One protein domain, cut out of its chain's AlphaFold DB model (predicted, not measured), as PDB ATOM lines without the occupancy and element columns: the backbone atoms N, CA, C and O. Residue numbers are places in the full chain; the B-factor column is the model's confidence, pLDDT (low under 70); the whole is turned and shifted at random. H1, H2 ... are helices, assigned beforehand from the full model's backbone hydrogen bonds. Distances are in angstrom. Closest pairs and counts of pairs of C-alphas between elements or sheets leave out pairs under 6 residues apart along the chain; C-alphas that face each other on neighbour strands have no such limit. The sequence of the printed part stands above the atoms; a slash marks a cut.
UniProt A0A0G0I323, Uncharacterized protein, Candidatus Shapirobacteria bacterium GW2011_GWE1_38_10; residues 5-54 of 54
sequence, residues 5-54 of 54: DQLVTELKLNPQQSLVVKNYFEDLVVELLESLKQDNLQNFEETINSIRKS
ATOM      1  N   ASP A   5     -33.827   2.440  13.549       81.88
ATOM      2  CA  ASP A   5     -33.501   1.202  12.830       81.88
ATOM      3  C   ASP A   5     -32.000   1.053  12.522       81.88
ATOM      4  O   ASP A   5     -31.434  -0.040  12.629       81.88
ATOM      5  N   GLN A   6     -31.320   2.153  12.180       87.50
ATOM      6  CA  GLN A   6     -29.864   2.154  12.011       87.50
ATOM      7  C   GLN A   6     -29.158   1.887  13.343       87.50
ATOM      8  O   GLN A   6     -28.215   1.099  13.383       87.50
ATOM      9  N   LEU A   7     -29.641   2.480  14.438       86.69
ATOM     10  CA  LEU A   7     -29.093   2.270  15.779       86.69
ATOM     11  C   LEU A   7     -29.266   0.816  16.246       86.69
ATOM     12  O   LEU A   7     -28.322   0.210  16.747       86.69
ATOM     13  N   VAL A   8     -30.449   0.236  16.024       89.00
ATOM     14  CA  VAL A   8     -30.757  -1.178  16.295       89.00
ATOM     15  C   VAL A   8     -29.774  -2.101  15.575       89.00
ATOM     16  O   VAL A   8     -29.266  -3.054  16.170       89.00
ATOM     17  N   THR A   9     -29.477  -1.788  14.314       90.06
ATOM     18  CA  THR A   9     -28.563  -2.575  13.479       90.06
ATOM     19  C   THR A   9     -27.115  -2.454  13.956       90.06
ATOM     20  O   THR A   9     -26.433  -3.466  14.116       90.06
ATOM     21  N   GLU A  10     -26.639  -1.236  14.225       93.81
ATOM     22  CA  GLU A  10     -25.270  -0.981  14.697       93.81
ATOM     23  C   GLU A  10     -24.998  -1.613  16.068       93.81
ATOM     24  O   GLU A  10     -23.931  -2.189  16.289       93.81
ATOM     25  N   LEU A  11     -25.978  -1.552  16.972       92.06
ATOM     26  CA  LEU A  11     -25.888  -2.108  18.323       92.06
ATOM     27  C   LEU A  11     -26.214  -3.607  18.391       92.06
ATOM     28  O   LEU A  11     -26.087  -4.203  19.460       92.06
ATOM     29  N   LYS A  12     -26.605  -4.224  17.266       95.12
ATOM     30  CA  LYS A  12     -26.984  -5.645  17.167       95.12
ATOM     31  C   LYS A  12     -28.045  -6.042  18.198       95.12
ATOM     32  O   LYS A  12     -27.945  -7.093  18.832       95.12
ATOM     33  N   LEU A  13     -29.043  -5.182  18.383       94.56
ATOM     34  CA  LEU A  13     -30.103  -5.415  19.357       94.56
ATOM     35  C   LEU A  13     -31.009  -6.558  18.903       94.56
ATOM     36  O   LEU A  13     -31.363  -6.674  17.728       94.56
ATOM     37  N   ASN A  14     -31.412  -7.396  19.853       95.81
ATOM     38  CA  ASN A  14     -32.458  -8.380  19.603       95.81
ATOM     39  C   ASN A  14     -33.842  -7.694  19.532       95.81
ATOM     40  O   ASN A  14     -33.984  -6.556  19.982       95.81
ATOM     41  N   PRO A  15     -34.894  -8.367  19.023       93.81
ATOM     42  CA  PRO A  15     -36.208  -7.743  18.846       93.81
ATOM     43  C   PRO A  15     -36.801  -7.107  20.115       93.81
ATOM     44  O   PRO A  15     -37.429  -6.055  20.033       93.81
ATOM     45  N   GLN A  16     -36.578  -7.704  21.289       96.12
ATOM     46  CA  GLN A  16     -37.056  -7.157  22.565       96.12
ATOM     47  C   GLN A  16     -36.271  -5.912  22.981       96.12
ATOM     48  O   GLN A  16     -36.870  -4.919  23.379       96.12
ATOM     49  N   GLN A  17     -34.946  -5.929  22.846       94.69
ATOM     50  CA  GLN A  17     -34.095  -4.772  23.124       94.69
ATOM     51  C   GLN A  17     -34.415  -3.606  22.184       94.69
ATOM     52  O   GLN A  17     -34.525  -2.469  22.635       94.69
ATOM     53  N   SER A  18     -34.627  -3.890  20.899       93.81
ATOM     54  CA  SER A  18     -35.033  -2.893  19.905       93.81
ATOM     55  C   SER A  18     -36.357  -2.235  20.269       93.81
ATOM     56  O   SER A  18     -36.478  -1.017  20.163       93.81
ATOM     57  N   LEU A  19     -37.334  -3.020  20.738       94.00
ATOM     58  CA  LEU A  19     -38.623  -2.500  21.187       94.00
ATOM     59  C   LEU A  19     -38.471  -1.589  22.412       94.00
ATOM     60  O   LEU A  19     -39.024  -0.497  22.424       94.00
ATOM     61  N   VAL A  20     -37.682  -2.001  23.408       95.12
ATOM     62  CA  VAL A  20     -37.426  -1.186  24.609       95.12
ATOM     63  C   VAL A  20     -36.771   0.146  24.244       95.12
ATOM     64  O   VAL A  20     -37.211   1.192  24.710       95.12
ATOM     65  N   VAL A  21     -35.748   0.122  23.386       92.06
ATOM     66  CA  VAL A  21     -35.059   1.342  22.939       92.06
ATOM     67  C   VAL A  21     -36.004   2.242  22.149       92.06
ATOM     68  O   VAL A  21     -36.018   3.450  22.367       92.06
ATOM     69  N   LYS A  22     -36.811   1.665  21.255       91.19
ATOM     70  CA  LYS A  22     -37.787   2.422  20.472       91.19
ATOM     71  C   LYS A  22     -38.803   3.124  21.372       91.19
ATOM     72  O   LYS A  22     -38.962   4.331  21.236       91.19
ATOM     73  N   ASN A  23     -39.401   2.400  22.317       94.38
ATOM     74  CA  ASN A  23     -40.367   2.966  23.258       94.38
ATOM     75  C   ASN A  23     -39.737   4.089  24.091       94.38
ATOM     76  O   ASN A  23     -40.305   5.164  24.186       94.38
ATOM     77  N   TYR A  24     -38.522   3.883  24.607       93.44
ATOM     78  CA  TYR A  24     -37.816   4.909  25.376       93.44
ATOM     79  C   TYR A  24     -37.608   6.210  24.585       93.44
ATOM     80  O   TYR A  24     -37.795   7.304  25.113       93.44
ATOM     81  N   PHE A  25     -37.221   6.113  23.308       92.25
ATOM     82  CA  PHE A  25     -37.074   7.299  22.462       92.25
ATOM     83  C   PHE A  25     -38.417   7.941  22.108       92.25
ATOM     84  O   PHE A  25     -38.480   9.163  22.019       92.25
ATOM     85  N   GLU A  26     -39.470   7.148  21.899       93.06
ATOM     86  CA  GLU A  26     -40.824   7.665  21.677       93.06
ATOM     87  C   GLU A  26     -41.318   8.445  22.901       93.06
ATOM     88  O   GLU A  26     -41.745   9.590  22.745       93.06
ATOM     89  N   ASP A  27     -41.151   7.896  24.106       96.31
ATOM     90  CA  ASP A  27     -41.504   8.558  25.366       96.31
ATOM     91  C   ASP A  27     -40.723   9.869  25.542       96.31
ATOM     92  O   ASP A  27     -41.312  10.915  25.806       96.31
ATOM     93  N   LEU A  28     -39.412   9.864  25.279       95.38
ATOM     94  CA  LEU A  28     -38.574  11.064  25.373       95.38
ATOM     95  C   LEU A  28     -38.986  12.158  24.375       95.38
ATOM     96  O   LEU A  28     -38.916  13.350  24.681       95.38
ATOM     97  N   VAL A  29     -39.421  11.778  23.171       94.50
ATOM     98  CA  VAL A  29     -39.956  12.733  22.190       94.50
ATOM     99  C   VAL A  29     -41.292  13.300  22.663       94.50
ATOM    100  O   VAL A  29     -41.515  14.502  22.515       94.50
ATOM    101  N   VAL A  30     -42.166  12.476  23.242       97.12
ATOM    102  CA  VAL A  30     -43.435  12.939  23.819       97.12
ATOM    103  C   VAL A  30     -43.177  13.932  24.951       97.12
ATOM    104  O   VAL A  30     -43.703  15.043  24.894       97.12
ATOM    105  N   GLU A  31     -42.317  13.594  25.911       97.56
ATOM    106  CA  GLU A  31     -41.946  14.475  27.026       97.56
ATOM    107  C   GLU A  31     -41.385  15.818  26.534       97.56
ATOM    108  O   GLU A  31     -41.778  16.883  27.016       97.56
ATOM    109  N   LEU A  32     -40.517  15.793  25.515       96.81
ATOM    110  CA  LEU A  32     -39.979  17.010  24.912       96.81
ATOM    111  C   LEU A  32     -41.084  17.884  24.301       96.81
ATOM    112  O   LEU A  32     -41.099  19.099  24.501       96.81
ATOM    113  N   LEU A  33     -42.011  17.285  23.552       97.31
ATOM    114  CA  LEU A  33     -43.121  18.017  22.938       97.31
ATOM    115  C   LEU A  33     -44.079  18.587  23.991       97.31
ATOM    116  O   LEU A  33     -44.595  19.693  23.816       97.31
ATOM    117  N   GLU A  34     -44.301  17.872  25.093       97.62
ATOM    118  CA  GLU A  34     -45.095  18.367  26.214       97.62
ATOM    119  C   GLU A  34     -44.433  19.554  26.915       97.62
ATOM    120  O   GLU A  34     -45.117  20.550  27.162       97.62
ATOM    121  N   SER A  35     -43.120  19.496  27.149       97.25
ATOM    122  CA  SER A  35     -42.346  20.615  27.702       97.25
ATOM    123  C   SER A  35     -42.434  21.844  26.799       97.25
ATOM    124  O   SER A  35     -42.799  22.924  27.254       97.25
ATOM    125  N   LEU A  36     -42.205  21.680  25.492       96.62
ATOM    126  CA  LEU A  36     -42.298  22.785  24.531       96.62
ATOM    127  C   LEU A  36     -43.701  23.400  24.490       96.62
ATOM    128  O   LEU A  36     -43.852  24.612  24.329       96.62
ATOM    129  N   LYS A  37     -44.748  22.580  24.621       96.19
ATOM    130  CA  LYS A  37     -46.129  23.064  24.708       96.19
ATOM    131  C   LYS A  37     -46.340  23.909  25.966       96.19
ATOM    132  O   LYS A  37     -46.956  24.967  25.870       96.19
ATOM    133  N   GLN A  38     -45.852  23.452  27.121       96.56
ATOM    134  CA  GLN A  38     -45.966  24.182  28.388       96.56
ATOM    135  C   GLN A  38     -45.224  25.521  28.340       96.56
ATOM    136  O   GLN A  38     -45.828  26.544  28.654       96.56
ATOM    137  N   ASP A  39     -43.984  25.534  27.846       95.88
ATOM    138  CA  ASP A  39     -43.185  26.757  27.705       95.88
ATOM    139  C   ASP A  39     -43.884  27.785  26.808       95.88
ATOM    140  O   ASP A  39     -43.978  28.970  27.133       95.88
ATOM    141  N   ASN A  40     -44.433  27.336  25.675       95.25
ATOM    142  CA  ASN A  40     -45.182  28.218  24.782       95.25
ATOM    143  C   ASN A  40     -46.435  28.786  25.452       95.25
ATOM    144  O   ASN A  40     -46.698  29.982  25.327       95.25
ATOM    145  N   LEU A  41     -47.205  27.958  26.165       95.88
ATOM    146  CA  LEU A  41     -48.389  28.417  26.896       95.88
ATOM    147  C   LEU A  41     -48.023  29.463  27.953       95.88
ATOM    148  O   LEU A  41     -48.681  30.501  28.020       95.88
ATOM    149  N   GLN A  42     -46.946  29.240  28.709       95.69
ATOM    150  CA  GLN A  42     -46.461  30.205  29.692       95.69
ATOM    151  C   GLN A  42     -46.092  31.544  29.032       95.69
ATOM    152  O   GLN A  42     -46.542  32.597  29.484       95.69
ATOM    153  N   ASN A  43     -45.359  31.519  27.915       94.06
ATOM    154  CA  ASN A  43     -45.003  32.734  27.173       94.06
ATOM    155  C   ASN A  43     -46.245  33.519  26.702       94.06
ATOM    156  O   ASN A  43     -46.269  34.757  26.730       94.06
ATOM    157  N   PHE A  44     -47.303  32.816  26.280       95.50
ATOM    158  CA  PHE A  44     -48.574  33.449  25.926       95.50
ATOM    159  C   PHE A  44     -49.256  34.093  27.139       95.50
ATOM    160  O   PHE A  44     -49.733  35.225  27.034       95.50
ATOM    161  N   GLU A  45     -49.285  33.421  28.290       95.12
ATOM    162  CA  GLU A  45     -49.856  33.975  29.523       95.12
ATOM    163  C   GLU A  45     -49.106  35.224  29.996       95.12
ATOM    164  O   GLU A  45     -49.732  36.226  30.354       95.12
ATOM    165  N   GLU A  46     -47.774  35.209  29.942       95.38
ATOM    166  CA  GLU A  46     -46.935  36.371  30.247       95.38
ATOM    167  C   GLU A  46     -47.259  37.557  29.328       95.38
ATOM    168  O   GLU A  46     -47.414  38.688  29.799       95.38
ATOM    169  N   THR A  47     -47.467  37.294  28.034       94.12
ATOM    170  CA  THR A  47     -47.865  38.310  27.048       94.12
ATOM    171  C   THR A  47     -49.257  38.882  27.341       94.12
ATOM    172  O   THR A  47     -49.454  40.095  27.313       94.12
ATOM    173  N   ILE A  48     -50.241  38.043  27.671       94.31
ATOM    174  CA  ILE A  48     -51.585  38.513  28.051       94.31
ATOM    175  C   ILE A  48     -51.513  39.381  29.313       94.31
ATOM    176  O   ILE A  48     -52.171  40.423  29.403       94.31
ATOM    177  N   ASN A  49     -50.710  38.965  30.291       95.50
ATOM    178  CA  ASN A  49     -50.556  39.675  31.553       95.50
ATOM    179  C   ASN A  49     -49.849  41.026  31.389       95.50
ATOM    180  O   ASN A  49     -50.206  41.966  32.100       95.50
ATOM    181  N   SER A  50     -48.889  41.155  30.467       93.88
ATOM    182  CA  SER A  50     -48.239  42.441  30.178       93.88
ATOM    183  C   SER A  50     -49.211  43.438  29.540       93.88
ATOM    184  O   SER A  50     -49.253  44.596  29.955       93.88
ATOM    185  N   ILE A  51     -50.070  42.974  28.624       94.06
ATOM    186  CA  ILE A  51     -51.104  43.801  27.985       94.06
ATOM    187  C   ILE A  51     -52.144  44.267  29.010       94.06
ATOM    188  O   ILE A  51     -52.503  45.435  29.014       94.06
ATOM    189  N   ARG A  52     -52.615  43.391  29.909       91.75
ATOM    190  CA  ARG A  52     -53.616  43.756  30.937       91.75
ATOM    191  C   ARG A  52     -53.111  44.754  31.980       91.75
ATOM    192  O   ARG A  52     -53.923  45.396  32.638       91.75
ATOM    193  N   LYS A  53     -51.797  44.793  32.203       81.88
ATOM    194  CA  LYS A  53     -51.140  45.699  33.156       81.88
ATOM    195  C   LYS A  53     -50.718  47.029  32.518       81.88
ATOM    196  O   LYS A  53     -50.230  47.888  33.250       81.88
ATOM    197  N   SER A  54     -50.862  47.160  31.198       60.09
ATOM    198  CA  SER A  54     -50.642  48.397  30.438       60.09
ATOM    199  C   SER A  54     -51.935  49.200  30.357       60.09
ATOM    200  O   SER A  54     -51.839  50.444  30.417       60.09
TER     201      SER A  54
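This is residues 5 to 54 of the 54 residues of an uncharacterized protein of Candidatus Shapirobacteria bacterium GW2011_GWE1_38_10 (UniProt A0A0G0I323). What shape do these atoms make? A small hook, with the short helix H1 and its link, stands at one end of one long helix, H2, and residues 23 to 54 stick out as a free arm. What are its measures? The printed part has 50 residues with two named helices, H1 then H2, and no named strand, in the class all helix. It is extended, a rod of 60 by 15 by 9 A, with a radius of gyration of the C-alphas of 19.4 A.

Where is H1? It holds residues 5 to 10, from C-alpha 5 at (-33.501, 1.202, 12.830). Where is H2? It holds residues 15 to 52, 55.7 A from first to last C-alpha, and ends with C-alpha 52 at (-53.616, 43.756, 30.937).

How does H1 stand to H2? They are close but not clearly touching; their closest C-alphas, of Val 8 and Ser 18, are 5.9 A apart. They run opposite ways at a steep tilt of 52 degrees. Are their backbones helical? In H1 and H2 every O i to N i+4 pair is within hydrogen-bond range.

How far does it reach? The two C-alphas farthest apart, of Asn 14 and Ser 54, are 60.6 A apart. Is there a cut or a long link? The printed part has no cut, and the link from H1 to H2 is tight. Where is confidence low? Residue 54 has a pLDDT under 70.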